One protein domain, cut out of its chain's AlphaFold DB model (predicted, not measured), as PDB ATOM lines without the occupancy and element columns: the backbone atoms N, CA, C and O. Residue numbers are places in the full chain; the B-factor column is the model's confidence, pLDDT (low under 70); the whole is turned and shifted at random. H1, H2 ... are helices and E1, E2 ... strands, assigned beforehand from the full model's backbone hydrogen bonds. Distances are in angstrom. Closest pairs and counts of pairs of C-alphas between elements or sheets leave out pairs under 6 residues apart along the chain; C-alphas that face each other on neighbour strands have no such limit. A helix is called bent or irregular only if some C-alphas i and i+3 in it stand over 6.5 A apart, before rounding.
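Overview. This is residues 4 to 185 of the 188 residues of the protein "Exostosin domain-containing protein" of Aegilops tauschii subsp. strangulata (UniProt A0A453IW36). There is little regular structure: a small parallel sheet, E2 E1 E3 E4, has H3 over one face and H4 and H5 over the other, and a loop holding H1 reaches far out. Of 182 printed residues 54 are in named elements, class mixed, in chain order H1 H2 E1 H3 E2 H4 E3 H5 E4. It is compact, with radius of gyration of the C-alphas 17.4 A and spans of 56 by 42 by 27 A.

Along the chain. E2 is residues 123 to 126, E1 72 to 77, E3 140 to 145 and E4 164 to 167, ending at C-alpha 167 (-31.689, 18.775, -49.242). H3 is 93 to 105, 17.7 A long, H4 133 to 138, H5 155 to 160, H2 55 to 59 and H1 30 to 33, beginning at C-alpha 30 (-7.868, 25.835, -29.866).

Arrangement. N 124 and O 74, 2.9 A, N 142 and O 73, 2.9 A, and N 145 and O 166, 2.8 A, are within hydrogen-bond range. H3 is irregular, C-alphas 95 and 98 being 7.9 A apart, with 6 of 9 O i to N i+4 pairs within range. H4 and H5 only just touch, with 3 pairs of C-alphas within 8 A.

Size, cuts and confidence. The printed part has no cut, and no printed residue is under 70 in pLDDT.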
ATOM      1  N   VAL A   4     -28.260  20.461 -29.802       85.31
ATOM      2  CA  VAL A   4     -27.611  21.447 -30.666       85.31
ATOM      3  C   VAL A   4     -28.581  22.003 -31.692       85.31
ATOM      4  O   VAL A   4     -29.423  21.294 -32.243       85.31
ATOM      5  N   HIS A   5     -28.426  23.291 -31.981       80.94
ATOM      6  CA  HIS A   5     -29.107  23.924 -33.102       80.94
ATOM      7  C   HIS A   5     -28.374  23.678 -34.430       80.94
ATOM      8  O   HIS A   5     -28.906  24.052 -35.462       80.94
ATOM      9  N   TRP A   6     -27.163  23.101 -34.429       82.00
ATOM     10  CA  TRP A   6     -26.352  22.910 -35.635       82.00
ATOM     11  C   TRP A   6     -25.637  21.557 -35.617       82.00
ATOM     12  O   TRP A   6     -24.731  21.332 -34.819       82.00
ATOM     13  N   GLY A   7     -26.010  20.657 -36.529       88.06
ATOM     14  CA  GLY A   7     -25.401  19.329 -36.663       88.06
ATOM     15  C   GLY A   7     -24.125  19.301 -37.511       88.06
ATOM     16  O   GLY A   7     -24.008  18.451 -38.386       88.06
ATOM     17  N   ASN A   8     -23.190  20.246 -37.345       87.00
ATOM     18  CA  ASN A   8     -21.987  20.286 -38.187       87.00
ATOM     19  C   ASN A   8     -21.019  19.190 -37.738       87.00
ATOM     20  O   ASN A   8     -20.424  19.269 -36.666       87.00
ATOM     21  N   THR A   9     -20.852  18.178 -38.581       83.00
ATOM     22  CA  THR A   9     -19.975  17.033 -38.305       83.00
ATOM     23  C   THR A   9     -18.490  17.339 -38.524       83.00
ATOM     24  O   THR A   9     -17.655  16.472 -38.287       83.00
ATOM     25  N   ASN A  10     -18.151  18.537 -39.018       76.06
ATOM     26  CA  ASN A  10     -16.813  18.946 -39.460       76.06
ATOM     27  C   ASN A  10     -16.217  18.073 -40.585       76.06
ATOM     28  O   ASN A  10     -15.055  18.234 -40.934       76.06
ATOM     29  N   THR A  11     -17.001  17.180 -41.202       78.44
ATOM     30  CA  THR A  11     -16.530  16.282 -42.279       78.44
ATOM     31  C   THR A  11     -16.288  17.000 -43.606       78.44
ATOM     32  O   THR A  11     -15.470  16.559 -44.407       78.44
ATOM     33  N   LYS A  12     -17.005  18.104 -43.844       80.75
ATOM     34  CA  LYS A  12     -16.905  18.923 -45.063       80.75
ATOM     35  C   LYS A  12     -16.564  20.390 -44.778       80.75
ATOM     36  O   LYS A  12     -16.094  21.098 -45.662       80.75
ATOM     37  N   HIS A  13     -16.825  20.846 -43.553       76.50
ATOM     38  CA  HIS A  13     -16.718  22.240 -43.138       76.50
ATOM     39  C   HIS A  13     -15.976  22.332 -41.798       76.50
ATOM     40  O   HIS A  13     -16.591  22.243 -40.741       76.50
ATOM     41  N   GLU A  14     -14.653  22.505 -41.852       75.75
ATOM     42  CA  GLU A  14     -13.764  22.602 -40.674       75.75
ATOM     43  C   GLU A  14     -13.790  23.977 -39.976       75.75
ATOM     44  O   GLU A  14     -13.106  24.182 -38.974       75.75
ATOM     45  N   LYS A  15     -14.564  24.921 -40.516       80.06
ATOM     46  CA  LYS A  15     -14.769  26.280 -40.005       80.06
ATOM     47  C   LYS A  15     -16.254  26.569 -39.851       80.06
ATOM     48  O   LYS A  15     -17.083  25.877 -40.454       80.06
ATOM     49  N   SER A  16     -16.596  27.596 -39.082       79.88
ATOM     50  CA  SER A  16     -17.979  28.033 -38.952       79.88
ATOM     51  C   SER A  16     -18.544  28.491 -40.297       79.88
ATOM     52  O   SER A  16     -17.932  29.242 -41.050       79.88
ATOM     53  N   THR A  17     -19.744  28.008 -40.604       77.88
ATOM     54  CA  THR A  17     -20.466  28.268 -41.861       77.88
ATOM     55  C   THR A  17     -21.660  29.201 -41.676       77.88
ATOM     56  O   THR A  17     -22.516  29.312 -42.554       77.88
ATOM     57  N   THR A  18     -21.761  29.820 -40.505       81.38
ATOM     58  CA  THR A  18     -22.823  30.760 -40.148       81.38
ATOM     59  C   THR A  18     -22.467  32.181 -40.588       81.38
ATOM     60  O   THR A  18     -21.298  32.564 -40.603       81.38
ATOM     61  N   ALA A  19     -23.474  32.988 -40.912       81.06
ATOM     62  CA  ALA A  19     -23.356  34.442 -40.994       81.06
ATOM     63  C   ALA A  19     -23.883  35.134 -39.721       81.06
ATOM     64  O   ALA A  19     -23.962  36.363 -39.655       81.06
ATOM     65  N   TYR A  20     -24.266  34.382 -38.686       82.75
ATOM     66  CA  TYR A  20     -24.596  34.935 -37.379       82.75
ATOM     67  C   TYR A  20     -23.354  34.975 -36.488       82.75
ATOM     68  O   TYR A  20     -22.840  33.944 -36.069       82.75
ATOM     69  N   TRP A  21     -22.874  36.182 -36.193       81.94
ATOM     70  CA  TRP A  21     -21.605  36.404 -35.492       81.94
ATOM     71  C   TRP A  21     -21.482  35.642 -34.163       81.94
ATOM     72  O   TRP A  21     -20.393  35.184 -33.842       81.94
ATOM     73  N   ALA A  22     -22.574  35.461 -33.412       81.50
ATOM     74  CA  ALA A  22     -22.529  34.764 -32.125       81.50
ATOM     75  C   ALA A  22     -22.396  33.235 -32.262       81.50
ATOM     76  O   ALA A  22     -21.934  32.584 -31.329       81.50
ATOM     77  N   ASP A  23     -22.746  32.675 -33.425       79.12
ATOM     78  CA  ASP A  23     -22.537  31.258 -33.747       79.12
ATOM     79  C   ASP A  23     -21.161  31.019 -34.391       79.12
ATOM     80  O   ASP A  23     -20.792  29.879 -34.704       79.12
ATOM     81  N   ASN A  24     -20.388  32.083 -34.647       82.81
ATOM     82  CA  ASN A  24     -19.053  31.937 -35.198       82.81
ATOM     83  C   ASN A  24     -18.093  31.435 -34.117       82.81
ATOM     84  O   ASN A  24     -17.642  32.175 -33.247       82.81
ATOM     85  N   TRP A  25     -17.770  30.149 -34.192       81.38
ATOM     86  CA  TRP A  25     -16.850  29.503 -33.272       81.38
ATOM     87  C   TRP A  25     -15.393  29.575 -33.731       81.38
ATOM     88  O   TRP A  25     -14.534  29.148 -32.961       81.38
ATOM     89  N   ASP A  26     -15.093  30.116 -34.921       83.12
ATOM     90  CA  ASP A  26     -13.730  30.180 -35.475       83.12
ATOM     91  C   ASP A  26     -12.766  30.940 -34.560       83.12
ATOM     92  O   ASP A  26     -11.612  30.531 -34.433       83.12
ATOM     93  N   ASP A  27     -13.261  31.964 -33.863       84.50
ATOM     94  CA  ASP A  27     -12.477  32.818 -32.965       84.50
ATOM     95  C   ASP A  27     -12.204  32.177 -31.593       84.50
ATOM     96  O   ASP A  27     -11.432  32.713 -30.796       84.50
ATOM     97  N   ILE A  28     -12.823  31.028 -31.286       83.38
ATOM     98  CA  ILE A  28     -12.576  30.301 -30.035       83.38
ATOM     99  C   ILE A  28     -11.174  29.668 -30.099       83.38
ATOM    100  O   ILE A  28     -10.958  28.793 -30.944       83.38
ATOM    101  N   PRO A  29     -10.242  30.035 -29.192       85.50
ATOM    102  CA  PRO A  29      -8.891  29.478 -29.159       85.50
ATOM    103  C   PRO A  29      -8.879  27.947 -29.074       85.50
ATOM    104  O   PRO A  29      -9.729  27.350 -28.411       85.50
ATOM    105  N   LEU A  30      -7.913  27.298 -29.736       78.38
ATOM    106  CA  LEU A  30      -7.868  25.835 -29.866       78.38
ATOM    107  C   LEU A  30      -7.773  25.118 -28.507       78.38
ATOM    108  O   LEU A  30      -8.420  24.096 -28.295       78.38
ATOM    109  N   ASP A  31      -7.019  25.688 -27.569       84.25
ATOM    110  CA  ASP A  31      -6.892  25.219 -26.186       84.25
ATOM    111  C   ASP A  31      -8.226  25.264 -25.424       84.25
ATOM    112  O   ASP A  31      -8.483  24.405 -24.582       84.25
ATOM    113  N   ARG A  32      -9.108  26.216 -25.759       82.69
ATOM    114  CA  ARG A  32     -10.463  26.322 -25.195       82.69
ATOM    115  C   ARG A  32     -11.495  25.477 -25.933       82.69
ATOM    116  O   ARG A  32     -12.453  25.029 -25.308       82.69
ATOM    117  N   ARG A  33     -11.327  25.285 -27.244       76.56
ATOM    118  CA  ARG A  33     -12.202  24.440 -28.072       76.56
ATOM    119  C   ARG A  33     -12.013  22.955 -27.753       76.56
ATOM    120  O   ARG A  33     -12.953  22.183 -27.896       76.56
ATOM    121  N   GLY A  34     -10.816  22.574 -27.306       75.69
ATOM    122  CA  GLY A  34     -10.462  21.185 -27.045       75.69
ATOM    123  C   GLY A  34     -10.351  20.356 -28.329       75.69
ATOM    124  O   GLY A  34     -10.428  20.868 -29.443       75.69
ATOM    125  N   ASN A  35     -10.156  19.046 -28.165       76.06
ATOM    126  CA  ASN A  35     -10.065  18.085 -29.268       76.06
ATOM    127  C   ASN A  35     -11.339  17.230 -29.357       76.06
ATOM    128  O   ASN A  35     -11.312  16.016 -29.153       76.06
ATOM    129  N   HIS A  36     -12.479  17.879 -29.575       74.81
ATOM    130  CA  HIS A  36     -13.753  17.209 -29.817       74.81
ATOM    131  C   HIS A  36     -14.510  17.917 -30.948       74.81
ATOM    132  O   HIS A  36     -14.369  19.131 -31.112       74.81
ATOM    133  N   PRO A  37     -15.326  17.198 -31.740       76.31
ATOM    134  CA  PRO A  37     -16.168  17.845 -32.736       76.31
ATOM    135  C   PRO A  37     -17.223  18.727 -32.053       76.31
ATOM    136  O   PRO A  37     -17.588  18.504 -30.895       76.31
ATOM    137  N   CYS A  38     -17.737  19.715 -32.785       76.31
ATOM    138  CA  CYS A  38     -18.852  20.547 -32.322       76.31
ATOM    139  C   CYS A  38     -20.152  19.734 -32.178       76.31
ATOM    140  O   CYS A  38     -21.002  20.073 -31.360       76.31
ATOM    141  N   PHE A  39     -20.285  18.651 -32.947       87.25
ATOM    142  CA  PHE A  39     -21.419  17.736 -32.925       87.25
ATOM    143  C   PHE A  39     -20.957  16.294 -33.202       87.25
ATOM    144  O   PHE A  39     -20.213  16.054 -34.153       87.25
ATOM    145  N   ASP A  40     -21.407  15.331 -32.388       89.00
ATOM    146  CA  ASP A  40     -21.224  13.890 -32.620       89.00
ATOM    147  C   ASP A  40     -22.597  13.200 -32.774       89.00
ATOM    148  O   ASP A  40     -23.322  13.065 -31.780       89.00
ATOM    149  N   PRO A  41     -22.954  12.700 -33.976       89.56
ATOM    150  CA  PRO A  41     -24.268  12.108 -34.242       89.56
ATOM    151  C   PRO A  41     -24.556  10.834 -33.438       89.56
ATOM    152  O   PRO A  41     -25.699  10.389 -33.388       89.56
ATOM    153  N   ARG A  42     -23.548  10.225 -32.795       89.50
ATOM    154  CA  ARG A  42     -23.739   9.040 -31.942       89.50
ATOM    155  C   ARG A  42     -24.266   9.383 -30.550       89.50
ATOM    156  O   ARG A  42     -24.757   8.490 -29.866       89.50
ATOM    157  N   LYS A  43     -24.112  10.632 -30.097       90.06
ATOM    158  CA  LYS A  43     -24.442  11.044 -28.718       90.06
ATOM    159  C   LYS A  43     -25.196  12.365 -28.594       90.06
ATOM    160  O   LYS A  43     -25.722  12.628 -27.513       90.06
ATOM    161  N   ASP A  44     -25.186  13.209 -29.619       90.88
ATOM    162  CA  ASP A  44     -25.803  14.534 -29.608       90.88
ATOM    163  C   ASP A  44     -27.053  14.544 -30.492       90.88
ATOM    164  O   ASP A  44     -27.177  13.754 -31.427       90.88
ATOM    165  N   LEU A  45     -27.994  15.438 -30.185       91.50
ATOM    166  CA  LEU A  45     -29.273  15.534 -30.884       91.50
ATOM    167  C   LEU A  45     -29.431  16.923 -31.500       91.50
ATOM    168  O   LEU A  45     -29.322  17.935 -30.803       91.50
ATOM    169  N   VAL A  46     -29.732  16.963 -32.797       91.00
ATOM    170  CA  VAL A  46     -30.119  18.201 -33.477       91.00
ATOM    171  C   VAL A  46     -31.590  18.470 -33.188       91.00
ATOM    172  O   VAL A  46     -32.449  17.641 -33.494       91.00
ATOM    173  N   LEU A  47     -31.879  19.616 -32.574       90.00
ATOM    174  CA  LEU A  47     -33.253  19.998 -32.267       90.00
ATOM    175  C   LEU A  47     -33.987  20.439 -33.539       90.00
ATOM    176  O   LEU A  47     -33.429  21.237 -34.295       90.00
ATOM    177  N   PRO A  48     -35.227  19.970 -33.768       89.00
ATOM    178  CA  PRO A  48     -36.074  20.481 -34.837       89.00
ATOM    179  C   PRO A  48     -36.518  21.915 -34.544       89.00
ATOM    180  O   PRO A  48     -36.407  22.420 -33.424       89.00
ATOM    181  N   ALA A  49     -37.051  22.579 -35.562       86.62
ATOM    182  CA  ALA A  49     -37.432  23.977 -35.460       86.62
ATOM    183  C   ALA A  49     -38.705  24.079 -34.629       86.62
ATOM    184  O   ALA A  49     -39.698  23.400 -34.902       86.62
ATOM    185  N   TRP A  50     -38.693  24.974 -33.645       87.06
ATOM    186  CA  TRP A  50     -39.913  25.337 -32.948       87.06
ATOM    187  C   TRP A  50     -40.801  26.150 -33.887       87.06
ATOM    188  O   TRP A  50     -40.406  27.223 -34.350       87.06
ATOM    189  N   LYS A  51     -41.988  25.629 -34.195       85.25
ATOM    190  CA  LYS A  51     -42.924  26.250 -35.132       85.25
ATOM    191  C   LYS A  51     -44.311  26.318 -34.536       85.25
ATOM    192  O   LYS A  51     -44.789  25.360 -33.933       85.25
ATOM    193  N   GLU A  52     -44.972  27.439 -34.779       86.38
ATOM    194  CA  GLU A  52     -46.402  27.562 -34.542       86.38
ATOM    195  C   GLU A  52     -47.158  26.748 -35.603       86.38
ATOM    196  O   GLU A  52     -46.928  26.944 -36.805       86.38
ATOM    197  N   PRO A  53     -48.045  25.821 -35.198       81.88
ATOM    198  CA  PRO A  53     -48.899  25.110 -36.139       81.88
ATOM    199  C   PRO A  53     -49.745  26.095 -36.947       81.88
ATOM    200  O   PRO A  53     -50.277  27.050 -36.391       81.88
ATOM    201  N   ASN A  54     -49.926  25.839 -38.245       86.88
ATOM    202  CA  ASN A  54     -50.876  26.583 -39.070       86.88
ATOM    203  C   ASN A  54     -52.207  25.807 -39.144       86.88
ATOM    204  O   ASN A  54     -52.262  24.774 -39.820       86.88
ATOM    205  N   PRO A  55     -53.287  26.274 -38.484       89.75
ATOM    206  CA  PRO A  55     -54.566  25.564 -38.489       89.75
ATOM    207  C   PRO A  55     -55.188  25.458 -39.885       89.75
ATOM    208  O   PRO A  55     -55.793  24.439 -40.207       89.75
ATOM    209  N   GLY A  56     -54.993  26.471 -40.735       91.44
ATOM    210  CA  GLY A  56     -55.499  26.491 -42.109       91.44
ATOM    211  C   GLY A  56     -54.927  25.357 -42.956       91.44
ATOM    212  O   GLY A  56     -55.684  24.629 -43.595       91.44
ATOM    213  N   ALA A  57     -53.613  25.125 -42.878       92.00
ATOM    214  CA  ALA A  57     -52.959  24.010 -43.562       92.00
ATOM    215  C   ALA A  57     -53.535  22.646 -43.138       92.00
ATOM    216  O   ALA A  57     -53.685  21.743 -43.967       92.00
ATOM    217  N   ILE A  58     -53.906  22.519 -41.857       90.81
ATOM    218  CA  ILE A  58     -54.519  21.310 -41.301       90.81
ATOM    219  C   ILE A  58     -55.949  21.124 -41.804       90.81
ATOM    220  O   ILE A  58     -56.294  20.054 -42.309       90.81
ATOM    221  N   TRP A  59     -56.781  22.160 -41.704       94.00
ATOM    222  CA  TRP A  59     -58.180  22.108 -42.130       94.00
ATOM    223  C   TRP A  59     -58.329  21.857 -43.630       94.00
ATOM    224  O   TRP A  59     -59.185  21.071 -44.037       94.00
ATOM    225  N   LEU A  60     -57.462  22.462 -44.444       94.69
ATOM    226  CA  LEU A  60     -57.437  22.277 -45.895       94.69
ATOM    227  C   LEU A  60     -56.814  20.941 -46.329       94.69
ATOM    228  O   LEU A  60     -56.860  20.618 -47.517       94.69
ATOM    229  N   LYS A  61     -56.243  20.162 -45.396       95.38
ATOM    230  CA  LYS A  61     -55.561  18.884 -45.662       95.38
ATOM    231  C   LYS A  61     -54.536  19.002 -46.790       95.38
ATOM    232  O   LYS A  61     -54.502  18.180 -47.706       95.38
ATOM    233  N   LEU A  62     -53.715  20.046 -46.735       95.81
ATOM    234  CA  LEU A  62     -52.804  20.417 -47.818       95.81
ATOM    235  C   LEU A  62     -51.841  19.280 -48.226       95.81
ATOM    236  O   LEU A  62     -51.609  19.085 -49.420       95.81
ATOM    237  N   TRP A  63     -51.399  18.444 -47.279       94.50
ATOM    238  CA  TRP A  63     -50.593  17.240 -47.553       94.50
ATOM    239  C   TRP A  63     -51.249  16.242 -48.514       94.50
ATOM    240  O   TRP A  63     -50.555  15.503 -49.212       94.50
ATOM    241  N   ALA A  64     -52.583  16.204 -48.558       95.50
ATOM    242  CA  ALA A  64     -53.355  15.280 -49.380       95.50
ATOM    243  C   ALA A  64     -53.608  15.813 -50.800       95.50
ATOM    244  O   ALA A  64     -54.324  15.172 -51.574       95.50
ATOM    245  N   ARG A  65     -53.047  16.977 -51.170       96.06
ATOM    246  CA  ARG A  65     -53.211  17.540 -52.515       96.06
ATOM    247  C   ARG A  65     -52.667  16.560 -53.570       96.06
ATOM    248  O   ARG A  65     -51.499  16.170 -53.484       96.06
ATOM    249  N   PRO A  66     -53.477  16.165 -54.574       96.06
ATOM    250  CA  PRO A  66     -53.072  15.165 -55.553       96.06
ATOM    251  C   PRO A  66     -51.974  15.702 -56.472       96.06
ATOM    252  O   PRO A  66     -51.929  16.895 -56.774       96.06
ATOM    253  N   ARG A  67     -51.127  14.802 -56.986       93.94
ATOM    254  CA  ARG A  67     -49.982  15.146 -57.849       93.94
ATOM    255  C   ARG A  67     -50.361  16.001 -59.063       93.94
ATOM    256  O   ARG A  67     -49.604  16.895 -59.412       93.94
ATOM    257  N   ILE A  68     -51.517  15.756 -59.684       96.06
ATOM    258  CA  ILE A  68     -51.998  16.519 -60.852       96.06
ATOM    259  C   ILE A  68     -52.240  18.007 -60.539       96.06
ATOM    260  O   ILE A  68     -52.158  18.842 -61.433       96.06
ATOM    261  N   ASN A  69     -52.457  18.347 -59.264       96.44
ATOM    262  CA  ASN A  69     -52.660  19.719 -58.796       96.44
ATOM    263  C   ASN A  69     -51.363  20.371 -58.283       96.44
ATOM    264  O   ASN A  69     -51.418  21.465 -57.724       96.44
ATOM    265  N   ARG A  70     -50.207  19.707 -58.426       97.50
ATOM    266  CA  ARG A  70     -48.898  20.249 -58.038       97.50
ATOM    267  C   ARG A  70     -48.184  20.800 -59.266       97.50
ATOM    268  O   ARG A  70     -47.483  20.073 -59.966       97.50
ATOM    269  N   THR A  71     -48.444  22.065 -59.567       97.44
ATOM    270  CA  THR A  71     -48.023  22.724 -60.810       97.44
ATOM    271  C   THR A  71     -46.618  23.318 -60.738       97.44
ATOM    272  O   THR A  71     -45.970  23.473 -61.774       97.44
ATOM    273  N   THR A  72     -46.120  23.620 -59.537       98.44
ATOM    274  CA  THR A  72     -44.764  24.135 -59.333       98.44
ATOM    275  C   THR A  72     -43.788  22.965 -59.251       98.44
ATOM    276  O   THR A  72     -43.928  22.074 -58.414       98.44
ATOM    277  N   LEU A  73     -42.779  22.946 -60.120       98.44
ATOM    278  CA  LEU A  73     -41.751  21.910 -60.116       98.44
ATOM    279  C   LEU A  73     -40.864  22.045 -58.879       98.44
ATOM    280  O   LEU A  73     -40.728  21.082 -58.131       98.44
ATOM    281  N   PHE A  74     -40.285  23.226 -58.667       98.62
ATOM    282  CA  PHE A  74     -39.401  23.504 -57.537       98.62
ATOM    283  C   PHE A  74     -39.811  24.793 -56.836       98.62
ATOM    284  O   PHE A  74     -40.047  25.808 -57.492       98.62
ATOM    285  N   TYR A  75     -39.843  24.754 -55.509       98.44
ATOM    286  CA  TYR A  75     -40.165  25.899 -54.676       98.44
ATOM    287  C   TYR A  75     -39.113  26.132 -53.595       98.44
ATOM    288  O   TYR A  75     -38.720  25.228 -52.857       98.44
ATOM    289  N   PHE A  76     -38.697  27.382 -53.459       97.94
ATOM    290  CA  PHE A  76     -37.927  27.870 -52.336       97.94
ATOM    291  C   PHE A  76     -38.309  29.320 -52.045       97.94
ATOM    292  O   PHE A  76     -38.375  30.152 -52.947       97.94
ATOM    293  N   ASN A  77     -38.490  29.643 -50.768       94.94
ATOM    294  CA  ASN A  77     -38.612  31.022 -50.327       94.94
ATOM    295  C   ASN A  77     -37.678  31.319 -49.155       94.94
ATOM    296  O   ASN A  77     -37.298  30.424 -48.391       94.94
ATOM    297  N   GLY A  78     -37.360  32.591 -48.965       93.00
ATOM    298  CA  GLY A  78     -36.577  33.100 -47.845       93.00
ATOM    299  C   GLY A  78     -35.271  33.734 -48.289       93.00
ATOM    300  O   GLY A  78     -34.912  33.674 -49.456       93.00
ATOM    301  N   ASN A  79     -34.563  34.337 -47.333       93.50
ATOM    302  CA  ASN A  79     -33.433  35.225 -47.600       93.50
ATOM    303  C   ASN A  79     -32.465  34.653 -48.657       93.50
ATOM    304  O   ASN A  79     -31.957  33.544 -48.488       93.50
ATOM    305  N   LEU A  80     -32.235  35.405 -49.737       95.06
ATOM    306  CA  LEU A  80     -31.378  35.023 -50.870       95.06
ATOM    307  C   LEU A  80     -30.025  35.757 -50.862       95.06
ATOM    308  O   LEU A  80     -29.296  35.726 -51.852       95.06
ATOM    309  N   GLY A  81     -29.681  36.405 -49.747       93.88
ATOM    310  CA  GLY A  81     -28.437  37.147 -49.575       93.88
ATOM    311  C   GLY A  81     -28.457  38.553 -50.193       93.88
ATOM    312  O   GLY A  81     -29.520  39.078 -50.540       93.88
ATOM    313  N   PRO A  82     -27.284  39.192 -50.332       94.19
ATOM    314  CA  PRO A  82     -27.177  40.651 -50.433       94.19
ATOM    315  C   PRO A  82     -27.691  41.245 -51.749       94.19
ATOM    316  O   PRO A  82     -27.962  42.449 -51.820       94.19
ATOM    317  N   ALA A  83     -27.870  40.413 -52.780       95.00
ATOM    318  CA  ALA A  83     -28.430  40.815 -54.069       95.00
ATOM    319  C   ALA A  83     -29.906  41.250 -53.986       95.00
ATOM    320  O   ALA A  83     -30.389  41.928 -54.894       95.00
ATOM    321  N   TYR A  84     -30.611  40.888 -52.912       95.56
ATOM    322  CA  TYR A  84     -32.026  41.196 -52.700       95.56
ATOM    323  C   TYR A  84     -32.226  42.228 -51.595       95.56
ATOM    324  O   TYR A  84     -31.358  42.435 -50.738       95.56
ATOM    325  N   GLU A  85     -33.370  42.907 -51.635       91.94
ATOM    326  CA  GLU A  85     -33.765  43.823 -50.567       91.94
ATOM    327  C   GLU A  85     -33.919  43.072 -49.249       91.94
ATOM    328  O   GLU A  85     -34.363  41.927 -49.231       91.94
ATOM    329  N   GLU A  86     -33.467  43.689 -48.153       85.88
ATOM    330  CA  GLU A  86     -33.466  43.083 -46.806       85.88
ATOM    331  C   GLU A  86     -32.692  41.746 -46.699       85.88
ATOM    332  O   GLU A  86     -32.744  41.033 -45.694       85.88
ATOM    333  N   GLY A  87     -31.917  41.410 -47.733       89.81
ATOM    334  CA  GLY A  87     -31.025  40.264 -47.754       89.81
ATOM    335  C   GLY A  87     -29.924  40.365 -46.698       89.81
ATOM    336  O   GLY A  87     -29.446  41.456 -46.372       89.81
ATOM    337  N   ARG A  88     -29.488  39.209 -46.181       89.06
ATOM    338  CA  ARG A  88     -28.288  39.110 -45.337       89.06
ATOM    339  C   ARG A  88     -27.098  39.689 -46.098       89.06
ATOM    340  O   ARG A  88     -26.987  39.479 -47.304       89.06
ATOM    341  N   ARG A  89     -26.243  40.451 -45.411       88.25
ATOM    342  CA  ARG A  89     -25.135  41.181 -46.052       88.25
ATOM    343  C   ARG A  89     -23.947  40.276 -46.344       88.25
ATOM    344  O   ARG A  89     -23.183  40.552 -47.258       88.25
ATOM    345  N   GLU A  90     -23.791  39.229 -45.549       87.19
ATOM    346  CA  GLU A  90     -22.676  38.306 -45.608       87.19
ATOM    347  C   GLU A  90     -22.845  37.326 -46.776       87.19
ATOM    348  O   GLU A  90     -23.812  36.563 -46.839       87.19
ATOM    349  N   ASP A  91     -21.864  37.287 -47.679       82.50
ATOM    350  CA  ASP A  91     -21.852  36.337 -48.801       82.50
ATOM    351  C   ASP A  91     -21.717  34.875 -48.339       82.50
ATOM    352  O   ASP A  91     -22.081  33.949 -49.065       82.50
ATOM    353  N   THR A  92     -21.239  34.659 -47.110       84.06
ATOM    354  CA  THR A  92     -21.120  33.341 -46.471       84.06
ATOM    355  C   THR A  92     -22.444  32.799 -45.942       84.06
ATOM    356  O   THR A  92     -22.523  31.608 -45.637       84.06
ATOM    357  N   TYR A  93     -23.493  33.627 -45.849       88.56
ATOM    358  CA  TYR A  93     -24.817  33.182 -45.417       88.56
ATOM    359  C   TYR A  93     -25.271  31.972 -46.238       88.56
ATOM    360  O   TYR A  93     -25.098  31.955 -47.456       88.56
ATOM    361  N   SER A  94     -25.861  30.956 -45.595       90.81
ATOM    362  CA  SER A  94     -26.290  29.727 -46.278       90.81
ATOM    363  C   SER A  94     -25.151  28.991 -47.008       90.81
ATOM    364  O   SER A  94     -25.394  28.239 -47.950       90.81
ATOM    365  N   MET A  95     -23.890  29.219 -46.625       89.44
ATOM    366  CA  MET A  95     -22.720  28.695 -47.344       89.44
ATOM    367  C   MET A  95     -22.681  29.119 -48.826       89.44
ATOM    368  O   MET A  95     -22.162  28.391 -49.672       89.44
ATOM    369  N   GLY A  96     -23.284  30.263 -49.171       92.19
ATOM    370  CA  GLY A  96     -23.405  30.745 -50.551       92.19
ATOM    371  C   GLY A  96     -24.436  29.994 -51.411       92.19
ATOM    372  O   GLY A  96     -24.610  30.314 -52.591       92.19
ATOM    373  N   ILE A  97     -25.130  28.990 -50.858       94.69
ATOM    374  CA  ILE A  97     -26.034  28.110 -51.613       94.69
ATOM    375  C   ILE A  97     -27.265  28.881 -52.093       94.69
ATOM    376  O   ILE A  97     -27.599  28.827 -53.278       94.69
ATOM    377  N   ARG A  98     -27.927  29.632 -51.205       95.75
ATOM    378  CA  ARG A  98     -29.128  30.414 -51.558       95.75
ATOM    379  C   ARG A  98     -28.830  31.525 -52.562       95.75
ATOM    380  O   ARG A  98     -29.632  31.759 -53.458       95.75
ATOM    381  N   GLN A  99     -27.667  32.157 -52.462       95.69
ATOM    382  CA  GLN A  99     -27.191  33.196 -53.372       95.69
ATOM    383  C   GLN A  99     -26.985  32.614 -54.770       95.69
ATOM    384  O   GLN A  99     -27.452  33.179 -55.761       95.69
ATOM    385  N   LYS A 100     -26.335  31.445 -54.857       96.62
ATOM    386  CA  LYS A 100     -26.149  30.740 -56.127       96.62
ATOM    387  C   LYS A 100     -27.481  30.282 -56.715       96.62
ATOM    388  O   LYS A 100     -27.705  30.481 -57.906       96.62
ATOM    389  N   LEU A 101     -28.381  29.740 -55.889       97.38
ATOM    390  CA  LEU A 101     -29.733  29.381 -56.317       97.38
ATOM    391  C   LEU A 101     -30.473  30.597 -56.886       97.38
ATOM    392  O   LEU A 101     -31.087  30.489 -57.939       97.38
ATOM    393  N   ALA A 102     -30.384  31.755 -56.236       97.31
ATOM    394  CA  ALA A 102     -31.041  32.973 -56.692       97.31
ATOM    395  C   ALA A 102     -30.459  33.511 -58.006       97.31
ATOM    396  O   ALA A 102     -31.204  33.892 -58.906       97.31
ATOM    397  N   ALA A 103     -29.131  33.495 -58.150       97.81
ATOM    398  CA  ALA A 103     -28.461  33.912 -59.380       97.81
ATOM    399  C   ALA A 103     -28.852  33.044 -60.591       97.81
ATOM    400  O   ALA A 103     -28.844  33.521 -61.730       97.81
ATOM    401  N   GLU A 104     -29.179  31.771 -60.364       98.12
ATOM    402  CA  GLU A 104     -29.643  30.855 -61.406       98.12
ATOM    403  C   GLU A 104     -31.159  30.921 -61.607       98.12
ATOM    404  O   GLU A 104     -31.608  31.084 -62.730       98.12
ATOM    405  N   PHE A 105     -31.963  30.848 -60.550       98.31
ATOM    406  CA  PHE A 105     -33.402  30.570 -60.645       98.31
ATOM    407  C   PHE A 105     -34.302  31.610 -59.970       98.31
ATOM    408  O   PHE A 105     -35.505  31.389 -59.888       98.31
ATOM    409  N   GLY A 106     -33.757  32.733 -59.492       97.94
ATOM    410  CA  GLY A 106     -34.523  33.788 -58.823       97.94
ATOM    411  C   GLY A 106     -35.745  34.240 -59.633       97.94
ATOM    412  O   GLY A 106     -35.604  34.719 -60.759       97.94
ATOM    413  N   SER A 107     -36.932  34.106 -59.038       97.75
ATOM    414  CA  SER A 107     -38.230  34.417 -59.659       97.75
ATOM    415  C   SER A 107     -38.698  35.846 -59.397       97.75
ATOM    416  O   SER A 107     -39.684  36.293 -59.973       97.75
ATOM    417  N   THR A 108     -37.988  36.580 -58.542       95.81
ATOM    418  CA  THR A 108     -38.196  38.013 -58.322       95.81
ATOM    419  C   THR A 108     -36.961  38.795 -58.763       95.81
ATOM    420  O   THR A 108     -35.841  38.300 -58.581       95.81
ATOM    421  N   PRO A 109     -37.128  40.010 -59.317       96.81
ATOM    422  CA  PRO A 109     -35.998  40.857 -59.665       96.81
ATOM    423  C   PRO A 109     -35.108  41.142 -58.452       96.81
ATOM    424  O   PRO A 109     -35.597  41.383 -57.350       96.81
ATOM    425  N   ASN A 110     -33.796  41.105 -58.660       97.00
ATOM    426  CA  ASN A 110     -32.814  41.563 -57.680       97.00
ATOM    427  C   ASN A 110     -32.722  43.107 -57.657       97.00
ATOM    428  O   ASN A 110     -33.415  43.791 -58.412       97.00
ATOM    429  N   LYS A 111     -31.815  43.669 -56.848       96.81
ATOM    430  CA  LYS A 111     -31.563  45.127 -56.763       96.81
ATOM    431  C   LYS A 111     -31.194  45.796 -58.092       96.81
ATOM    432  O   LYS A 111     -31.322  47.006 -58.236       96.81
ATOM    433  N   GLN A 112     -30.720  45.026 -59.071       96.75
ATOM    434  CA  GLN A 112     -30.391  45.496 -60.419       96.75
ATOM    435  C   GLN A 112     -31.534  45.261 -61.422       96.75
ATOM    436  O   GLN A 112     -31.332  45.422 -62.625       96.75
ATOM    437  N   GLY A 113     -32.715  44.843 -60.957       97.31
ATOM    438  CA  GLY A 113     -33.887  44.585 -61.793       97.31
ATOM    439  C   GLY A 113     -33.810  43.297 -62.618       97.31
ATOM    440  O   GLY A 113     -34.562  43.155 -63.580       97.31
ATOM    441  N   LYS A 114     -32.911  42.358 -62.289       97.75
ATOM    442  CA  LYS A 114     -32.699  41.118 -63.058       97.75
ATOM    443  C   LYS A 114     -33.284  39.894 -62.356       97.75
ATOM    444  O   LYS A 114     -33.138  39.752 -61.145       97.75
ATOM    445  N   LEU A 115     -33.893  39.001 -63.137       98.25
ATOM    446  CA  LEU A 115     -34.261  37.642 -62.718       98.25
ATOM    447  C   LEU A 115     -33.046  36.699 -62.774       98.25
ATOM    448  O   LEU A 115     -31.995  37.056 -63.317       98.25
ATOM    449  N   GLY A 116     -33.201  35.488 -62.233       98.00
ATOM    450  CA  GLY A 116     -32.209  34.421 -62.364       98.00
ATOM    451  C   GLY A 116     -31.949  34.044 -63.828       98.00
ATOM    452  O   GLY A 116     -32.844  34.113 -64.671       98.00
ATOM    453  N   ARG A 117     -30.714  33.628 -64.138       98.38
ATOM    454  CA  ARG A 117     -30.266  33.294 -65.508       98.38
ATOM    455  C   ARG A 117     -31.113  32.228 -66.211       98.38
ATOM    456  O   ARG A 117     -31.256  32.265 -67.426       98.38
ATOM    457  N   GLN A 118     -31.640  31.290 -65.441       98.00
ATOM    458  CA  GLN A 118     -32.446  30.142 -65.848       98.00
ATOM    459  C   GLN A 118     -33.870  30.229 -65.277       98.00
ATOM    460  O   GLN A 118     -34.518  29.210 -65.039       98.00
ATOM    461  N   HIS A 119     -34.360  31.445 -65.018       97.25
ATOM    462  CA  HIS A 119     -35.731  31.664 -64.571       97.25
ATOM    463  C   HIS A 119     -36.746  30.975 -65.501       97.25
ATOM    464  O   HIS A 119     -36.687  31.104 -66.724       97.25
ATOM    465  N   THR A 120     -37.708  30.275 -64.902       97.50
ATOM    466  CA  THR A 120     -38.800  29.590 -65.598       97.50
ATOM    467  C   THR A 120     -40.065  29.608 -64.742       97.50
ATOM    468  O   THR A 120     -39.993  29.615 -63.516       97.50
ATOM    469  N   ALA A 121     -41.237  29.584 -65.381       96.31
ATOM    470  CA  ALA A 121     -42.528  29.795 -64.724       96.31
ATOM    471  C   ALA A 121     -42.906  28.720 -63.688       96.31
ATOM    472  O   ALA A 121     -43.686  28.991 -62.780       96.31
ATOM    473  N   ASN A 122     -42.380  27.498 -63.813       97.50
ATOM    474  CA  ASN A 122     -42.651  26.400 -62.881       97.50
ATOM    475  C   ASN A 122     -41.580  26.251 -61.786       97.50
ATOM    476  O   ASN A 122     -41.602  25.264 -61.052       97.50
ATOM    477  N   VAL A 123     -40.650  27.201 -61.666       98.44
ATOM    478  CA  VAL A 123     -39.657  27.257 -60.591       98.44
ATOM    479  C   VAL A 123     -39.832  28.569 -59.839       98.44
ATOM    480  O   VAL A 123     -39.698  29.651 -60.409       98.44
ATOM    481  N   THR A 124     -40.112  28.464 -58.544       98.25
ATOM    482  CA  THR A 124     -40.337  29.609 -57.663       98.25
ATOM    483  C   THR A 124     -39.190  29.715 -56.668       98.25
ATOM    484  O   THR A 124     -39.062  28.875 -55.782       98.25
ATOM    485  N   VAL A 125     -38.360  30.750 -56.797       98.06
ATOM    486  CA  VAL A 125     -37.279  31.097 -55.866       98.06
ATOM    487  C   VAL A 125     -37.423  32.564 -55.484       98.06
ATOM    488  O   VAL A 125     -37.119  33.452 -56.282       98.06
ATOM    489  N   THR A 126     -37.897  32.834 -54.270       96.44
ATOM    490  CA  THR A 126     -38.203  34.197 -53.806       96.44
ATOM    491  C   THR A 126     -37.481  34.524 -52.500       96.44
ATOM    492  O   THR A 126     -37.229  33.655 -51.670       96.44
ATOM    493  N   TYR A 127     -37.114  35.793 -52.305       94.75
ATOM    494  CA  TYR A 127     -36.330  36.221 -51.136       94.75
ATOM    495  C   TYR A 127     -37.156  36.474 -49.875       94.75
ATOM    496  O   TYR A 127     -36.609  36.468 -48.770       94.75
ATOM    497  N   LEU A 128     -38.470  36.641 -50.029       91.50
ATOM    498  CA  LEU A 128     -39.406  36.876 -48.936       91.50
ATOM    499  C   LEU A 128     -40.243  35.637 -48.659       91.50
ATOM    500  O   LEU A 128     -40.552  34.852 -49.554       91.50
ATOM    501  N   LYS A 129     -40.632  35.486 -47.395       89.44
ATOM    502  CA  LYS A 129     -41.629  34.495 -47.007       89.44
ATOM    503  C   LYS A 129     -42.986  34.920 -47.577       89.44
ATOM    504  O   LYS A 129     -43.409  36.049 -47.358       89.44
ATOM    505  N   SER A 130     -43.652  34.004 -48.273       91.69
ATOM    506  CA  SER A 130     -45.017  34.209 -48.771       91.69
ATOM    507  C   SER A 130     -46.040  34.076 -47.641       91.69
ATOM    508  O   SER A 130     -45.868  33.256 -46.734       91.69
ATOM    509  N   GLU A 131     -47.128  34.839 -47.716       91.75
ATOM    510  CA  GLU A 131     -48.302  34.644 -46.854       91.75
ATOM    511  C   GLU A 131     -49.008  33.313 -47.164       91.75
ATOM    512  O   GLU A 131     -49.532  32.668 -46.261       91.75
ATOM    513  N   MET A 132     -48.908  32.848 -48.413       93.56
ATOM    514  CA  MET A 132     -49.467  31.587 -48.918       93.56
ATOM    515  C   MET A 132     -48.467  30.423 -48.826       93.56
ATOM    516  O   MET A 132     -48.518  29.472 -49.606       93.56
ATOM    517  N   TYR A 133     -47.491  30.508 -47.914       94.69
ATOM    518  CA  TYR A 133     -46.341  29.598 -47.862       94.69
ATOM    519  C   TYR A 133     -46.731  28.116 -47.861       94.69
ATOM    520  O   TYR A 133     -46.158  27.327 -48.611       94.69
ATOM    521  N   TYR A 134     -47.709  27.717 -47.047       95.75
ATOM    522  CA  TYR A 134     -48.092  26.309 -46.956       95.75
ATOM    523  C   TYR A 134     -48.866  25.841 -48.193       95.75
ATOM    524  O   TYR A 134     -48.652  24.717 -48.648       95.75
ATOM    525  N   GLU A 135     -49.722  26.683 -48.781       96.38
ATOM    526  CA  GLU A 135     -50.395  26.372 -50.042       96.38
ATOM    527  C   GLU A 135     -49.410  26.245 -51.203       96.38
ATOM    528  O   GLU A 135     -49.597  25.371 -52.053       96.38
ATOM    529  N   GLU A 136     -48.381  27.091 -51.240       97.12
ATOM    530  CA  GLU A 136     -47.318  27.054 -52.243       97.12
ATOM    531  C   GLU A 136     -46.476  25.779 -52.118       97.12
ATOM    532  O   GLU A 136     -46.259  25.100 -53.124       97.12
ATOM    533  N   LEU A 137     -46.091  25.381 -50.897       97.38
ATOM    534  CA  LEU A 137     -45.456  24.079 -50.650       97.38
ATOM    535  C   LEU A 137     -46.349  22.929 -51.133       97.38
ATOM    536  O   LEU A 137     -45.890  22.050 -51.854       97.38
ATOM    537  N   ALA A 138     -47.640  22.953 -50.793       97.69
ATOM    538  CA  ALA A 138     -48.584  21.906 -51.184       97.69
ATOM    539  C   ALA A 138     -48.835  21.848 -52.702       97.69
ATOM    540  O   ALA A 138     -49.164  20.787 -53.230       97.69
ATOM    541  N   SER A 139     -48.687  22.974 -53.408       97.81
ATOM    542  CA  SER A 139     -48.722  23.076 -54.877       97.81
ATOM    543  C   SER A 139     -47.410  22.667 -55.551       97.81
ATOM    544  O   SER A 139     -47.353  22.638 -56.781       97.81
ATOM    545  N   SER A 140     -46.364  22.366 -54.784       98.44
ATOM    546  CA  SER A 140     -45.027  22.109 -55.312       98.44
ATOM    547  C   SER A 140     -44.667  20.626 -55.292       98.44
ATOM    548  O   SER A 140     -45.095  19.868 -54.421       98.44
ATOM    549  N   ILE A 141     -43.882  20.191 -56.278       98.25
ATOM    550  CA  ILE A 141     -43.367  18.819 -56.347       98.25
ATOM    551  C   ILE A 141     -42.111  18.697 -55.482       98.25
ATOM    552  O   ILE A 141     -42.055  17.810 -54.632       98.25
ATOM    553  N   PHE A 142     -41.142  19.592 -55.679       98.44
ATOM    554  CA  PHE A 142     -39.871  19.637 -54.961       98.44
ATOM    555  C   PHE A 142     -39.733  20.936 -54.163       98.44
ATOM    556  O   PHE A 142     -40.042  22.012 -54.674       98.44
ATOM    557  N   CYS A 143     -39.230  20.853 -52.931       98.31
ATOM    558  CA  CYS A 143     -39.068  22.011 -52.054       98.31
ATOM    559  C   CYS A 143     -37.651  22.094 -51.493       98.31
ATOM    560  O   CYS A 143     -37.140  21.139 -50.909       98.31
ATOM    561  N   GLY A 144     -37.012  23.247 -51.676       97.81
ATOM    562  CA  GLY A 144     -35.636  23.477 -51.256       97.81
ATOM    563  C   GLY A 144     -35.476  23.484 -49.735       97.81
ATOM    564  O   GLY A 144     -36.042  24.320 -49.029       97.81
ATOM    565  N   VAL A 145     -34.619  22.598 -49.239       96.06
ATOM    566  CA  VAL A 145     -34.187  22.505 -47.844       96.06
ATOM    567  C   VAL A 145     -32.722  22.924 -47.795       96.06
ATOM    568  O   VAL A 145     -31.800  22.126 -47.949       96.06
ATOM    569  N   LEU A 146     -32.527  24.239 -47.670       94.69
ATOM    570  CA  LEU A 146     -31.224  24.899 -47.778       94.69
ATOM    571  C   LEU A 146     -30.834  25.538 -46.443       94.69
ATOM    572  O   LEU A 146     -31.712  26.119 -45.782       94.69
ATOM    573  N   PRO A 147     -29.547  25.522 -46.065       91.19
ATOM    574  CA  PRO A 147     -29.092  26.046 -44.783       91.19
ATOM    575  C   PRO A 147     -29.392  27.536 -44.685       91.19
ATOM    576  O   PRO A 147     -29.534  28.204 -45.705       91.19
ATOM    577  N   GLY A 148     -29.530  28.066 -43.480       88.69
ATOM    578  CA  GLY A 148     -29.497  29.511 -43.241       88.69
ATOM    579  C   GLY A 148     -28.213  29.849 -42.498       88.69
ATOM    580  O   GLY A 148     -27.133  29.431 -42.908       88.69
ATOM    581  N   ASP A 149     -28.376  30.488 -41.345       84.12
ATOM    582  CA  ASP A 149     -27.432  30.424 -40.228       84.12
ATOM    583  C   ASP A 149     -27.716  29.150 -39.421       84.12
ATOM    584  O   ASP A 149     -27.957  29.192 -38.222       84.12
ATOM    585  N   GLY A 150     -27.804  28.002 -40.100       83.62
ATOM    586  CA  GLY A 150     -28.155  26.746 -39.447       83.62
ATOM    587  C   GLY A 150     -28.332  25.582 -40.395       83.62
ATOM    588  O   GLY A 150     -28.132  25.680 -41.613       83.62
ATOM    589  N   TRP A 151     -28.869  24.503 -39.831       84.56
ATOM    590  CA  TRP A 151     -29.658  23.573 -40.625       84.56
ATOM    591  C   TRP A 151     -30.979  24.239 -41.081       84.56
ATOM    592  O   TRP A 151     -31.352  25.320 -40.616       84.56
ATOM    593  N   SER A 152     -31.671  23.654 -42.063       87.56
ATOM    594  CA  SER A 152     -32.874  24.270 -42.630       87.56
ATOM    595  C   SER A 152     -34.151  23.822 -41.932       87.56
ATOM    596  O   SER A 152     -34.618  22.705 -42.151       87.56
ATOM    597  N   GLY A 153     -34.811  24.741 -41.228       87.31
ATOM    598  CA  GLY A 153     -36.180  24.569 -40.729       87.31
ATOM    599  C   GLY A 153     -37.251  24.426 -41.814       87.31
ATOM    600  O   GLY A 153     -38.392  24.751 -41.546       87.31
ATOM    601  N   ARG A 154     -36.929  24.063 -43.059       91.75
ATOM    602  CA  ARG A 154     -37.905  23.880 -44.157       91.75
ATOM    603  C   ARG A 154     -38.218  22.417 -44.429       91.75
ATOM    604  O   ARG A 154     -39.179  22.124 -45.141       91.75
ATOM    605  N   MET A 155     -37.424  21.508 -43.869       91.94
ATOM    606  CA  MET A 155     -37.615  20.083 -44.081       91.94
ATOM    607  C   MET A 155     -38.975  19.620 -43.568       91.94
ATOM    608  O   MET A 155     -39.730  18.993 -44.309       91.94
ATOM    609  N   GLU A 156     -39.318  19.997 -42.338       91.50
ATOM    610  CA  GLU A 156     -40.570  19.590 -41.712       91.50
ATOM    611  C   GLU A 156     -41.769  20.190 -42.448       91.50
ATOM    612  O   GLU A 156     -42.758  19.497 -42.643       91.50
ATOM    613  N   ASP A 157     -41.674  21.437 -42.924       93.50
ATOM    614  CA  ASP A 157     -42.772  22.053 -43.684       93.50
ATOM    615  C   ASP A 157     -42.988  21.337 -45.016       93.50
ATOM    616  O   ASP A 157     -44.123  21.052 -45.390       93.50
ATOM    617  N   SER A 158     -41.896  21.006 -45.712       94.94
ATOM    618  CA  SER A 158     -41.953  20.273 -46.979       94.94
ATOM    619  C   SER A 158     -42.637  18.921 -46.775       94.94
ATOM    620  O   SER A 158     -43.610  18.609 -47.460       94.94
ATOM    621  N   MET A 159     -42.207  18.164 -45.760       93.19
ATOM    622  CA  MET A 159     -42.804  16.876 -45.403       93.19
ATOM    623  C   MET A 159     -44.280  17.007 -45.006       93.19
ATOM    624  O   MET A 159     -45.116  16.256 -45.505       93.19
ATOM    625  N   LEU A 160     -44.614  17.978 -44.148       92.94
ATOM    626  CA  LEU A 160     -45.974  18.200 -43.649       92.94
ATOM    627  C   LEU A 160     -46.948  18.664 -44.734       92.94
ATOM    628  O   LEU A 160     -48.147  18.493 -44.552       92.94
ATOM    629  N   GLN A 161     -46.461  19.221 -45.848       95.75
ATOM    630  CA  GLN A 161     -47.286  19.573 -47.010       95.75
ATOM    631  C   GLN A 161     -47.138  18.600 -48.185       95.75
ATOM    632  O   GLN A 161     -47.708  18.813 -49.255       95.75
ATOM    633  N   GLY A 162     -46.418  17.493 -47.988       95.19
ATOM    634  CA  GLY A 162     -46.223  16.458 -49.000       95.19
ATOM    635  C   GLY A 162     -45.339  16.882 -50.176       95.19
ATOM    636  O   GLY A 162     -45.374  16.215 -51.210       95.19
ATOM    637  N   CYS A 163     -44.566  17.959 -50.042       97.69
ATOM    638  CA  CYS A 163     -43.574  18.387 -51.020       97.69
ATOM    639  C   CYS A 163     -42.258  17.625 -50.812       97.69
ATOM    640  O   CYS A 163     -41.778  17.515 -49.684       97.69
ATOM    641  N   ILE A 164     -41.662  17.102 -51.887       97.88
ATOM    642  CA  ILE A 164     -40.442  16.288 -51.811       97.88
ATOM    643  C   ILE A 164     -39.269  17.186 -51.387       97.88
ATOM    644  O   ILE A 164     -38.925  18.112 -52.128       97.88
ATOM    645  N   PRO A 165     -38.632  16.940 -50.227       97.81
ATOM    646  CA  PRO A 165     -37.506  17.752 -49.784       97.81
ATOM    647  C   PRO A 165     -36.311  17.596 -50.732       97.81
ATOM    648  O   PRO A 165     -35.906  16.477 -51.042       97.81
ATOM    649  N   VAL A 166     -35.727  18.714 -51.162       98.06
ATOM    650  CA  VAL A 166     -34.441  18.768 -51.871       98.06
ATOM    651  C   VAL A 166     -33.412  19.343 -50.913       98.06
ATOM    652  O   VAL A 166     -33.368  20.551 -50.681       98.06
ATOM    653  N   ILE A 167     -32.623  18.461 -50.315       96.00
ATOM    654  CA  ILE A 167     -31.689  18.775 -49.242       96.00
ATOM    655  C   ILE A 167     -30.332  19.096 -49.856       96.00
ATOM    656  O   ILE A 167     -29.684  18.222 -50.415       96.00
ATOM    657  N   ILE A 168     -29.872  20.339 -49.708       94.50
ATOM    658  CA  ILE A 168     -28.528  20.750 -50.148       94.50
ATOM    659  C   ILE A 168     -27.773  21.268 -48.927       94.50
ATOM    660  O   ILE A 168     -27.699  22.473 -48.692       94.50
ATOM    661  N   GLN A 169     -27.296  20.341 -48.093       89.31
ATOM    662  CA  GLN A 169     -26.693  20.628 -46.783       89.31
ATOM    663  C   GLN A 169     -25.582  19.624 -46.431       89.31
ATOM    664  O   GLN A 169     -25.625  18.960 -45.398       89.31
ATOM    665  N   ASP A 170     -24.598  19.470 -47.313       88.06
ATOM    666  CA  ASP A 170     -23.490  18.531 -47.104       88.06
ATOM    667  C   ASP A 170     -22.737  18.789 -45.791       88.06
ATOM    668  O   ASP A 170     -22.474  19.931 -45.420       88.06
ATOM    669  N   GLY A 171     -22.350  17.717 -45.096       86.81
ATOM    670  CA  GLY A 171     -21.623  17.800 -43.823       86.81
ATOM    671  C   GLY A 171     -22.472  18.253 -42.626       86.81
ATOM    672  O   GLY A 171     -21.980  18.220 -41.493       86.81
ATOM    673  N   ILE A 172     -23.738  18.624 -42.852       88.75
ATOM    674  CA  ILE A 172     -24.698  18.996 -41.815       88.75
ATOM    675  C   ILE A 172     -25.668  17.838 -41.572       88.75
ATOM    676  O   ILE A 172     -26.378  17.397 -42.475       88.75
ATOM    677  N   PHE A 173     -25.699  17.374 -40.329       91.19
ATOM    678  CA  PHE A 173     -26.691  16.443 -39.817       91.19
ATOM    679  C   PHE A 173     -27.978  17.203 -39.491       91.19
ATOM    680  O   PHE A 173     -27.951  18.243 -38.825       91.19
ATOM    681  N   LEU A 174     -29.102  16.701 -39.980       91.56
ATOM    682  CA  LEU A 174     -30.406  17.338 -39.854       91.56
ATOM    683  C   LEU A 174     -31.199  16.758 -38.671       91.56
ATOM    684  O   LEU A 174     -30.937  15.631 -38.235       91.56
ATOM    685  N   PRO A 175     -32.204  17.487 -38.146       91.31
ATOM    686  CA  PRO A 175     -33.157  16.910 -37.197       91.31
ATOM    687  C   PRO A 175     -33.761  15.628 -37.764       91.31
ATOM    688  O   PRO A 175     -33.926  15.546 -38.971       91.31
ATOM    689  N   TYR A 176     -34.096  14.652 -36.922       90.56
ATOM    690  CA  TYR A 176     -34.699  13.355 -37.287       90.56
ATOM    691  C   TYR A 176     -33.900  12.437 -38.221       90.56
ATOM    692  O   TYR A 176     -34.369  11.338 -38.498       90.56
ATOM    693  N   GLU A 177     -32.701  12.805 -38.672       89.56
ATOM    694  CA  GLU A 177     -31.896  11.970 -39.578       89.56
ATOM    695  C   GLU A 177     -31.461  10.631 -38.939       89.56
ATOM    696  O   GLU A 177     -31.173   9.657 -39.627       89.56
ATOM    697  N   ASN A 178     -31.489  10.543 -37.605       88.06
ATOM    698  CA  ASN A 178     -31.286   9.308 -36.843       88.06
ATOM    699  C   ASN A 178     -32.542   8.418 -36.724       88.06
ATOM    700  O   ASN A 178     -32.439   7.291 -36.244       88.06
ATOM    701  N   VAL A 179     -33.721   8.921 -37.099       90.75
ATOM    702  CA  VAL A 179     -35.015   8.222 -36.973       90.75
ATOM    703  C   VAL A 179     -35.651   7.969 -38.343       90.75
ATOM    704  O   VAL A 179     -36.276   6.933 -38.558       90.75
ATOM    705  N   LEU A 180     -35.497   8.905 -39.276       92.56
ATOM    706  CA  LEU A 180     -36.090   8.885 -40.605       92.56
ATOM    707  C   LEU A 180     -35.026   8.606 -41.668       92.56
ATOM    708  O   LEU A 180     -33.979   9.247 -41.707       92.56
ATOM    709  N   ASN A 181     -35.326   7.694 -42.591       93.75
ATOM    710  CA  ASN A 181     -34.461   7.425 -43.735       93.75
ATOM    711  C   ASN A 181     -34.705   8.449 -44.851       93.75
ATOM    712  O   ASN A 181     -35.560   8.252 -45.710       93.75
ATOM    713  N   TYR A 182     -33.944   9.540 -44.862       93.12
ATOM    714  CA  TYR A 182     -34.118  10.614 -45.849       93.12
ATOM    715  C   TYR A 182     -33.911  10.158 -47.287       93.12
ATOM    716  O   TYR A 182     -34.623  10.615 -48.178       93.12
ATOM    717  N   ASN A 183     -33.050   9.169 -47.509       92.56
ATOM    718  CA  ASN A 183     -32.801   8.627 -48.842       92.56
ATOM    719  C   ASN A 183     -34.019   7.892 -49.430       92.56
ATOM    720  O   ASN A 183     -34.034   7.620 -50.627       92.56
ATOM    721  N   SER A 184     -35.038   7.552 -48.626       95.44
ATOM    722  CA  SER A 184     -36.245   6.892 -49.138       95.44
ATOM    723  C   SER A 184     -37.320   7.860 -49.632       95.44
ATOM    724  O   SER A 184     -38.283   7.406 -50.248       95.44
ATOM    725  N   PHE A 185     -37.209   9.165 -49.349       94.38
ATOM    726  CA  PHE A 185     -38.260  10.132 -49.696       94.38
ATOM    727  C   PHE A 185     -37.778  11.536 -50.083       94.38
ATOM    728  O   PHE A 185     -38.594  12.328 -50.551       94.38
TER     729      PHE A 185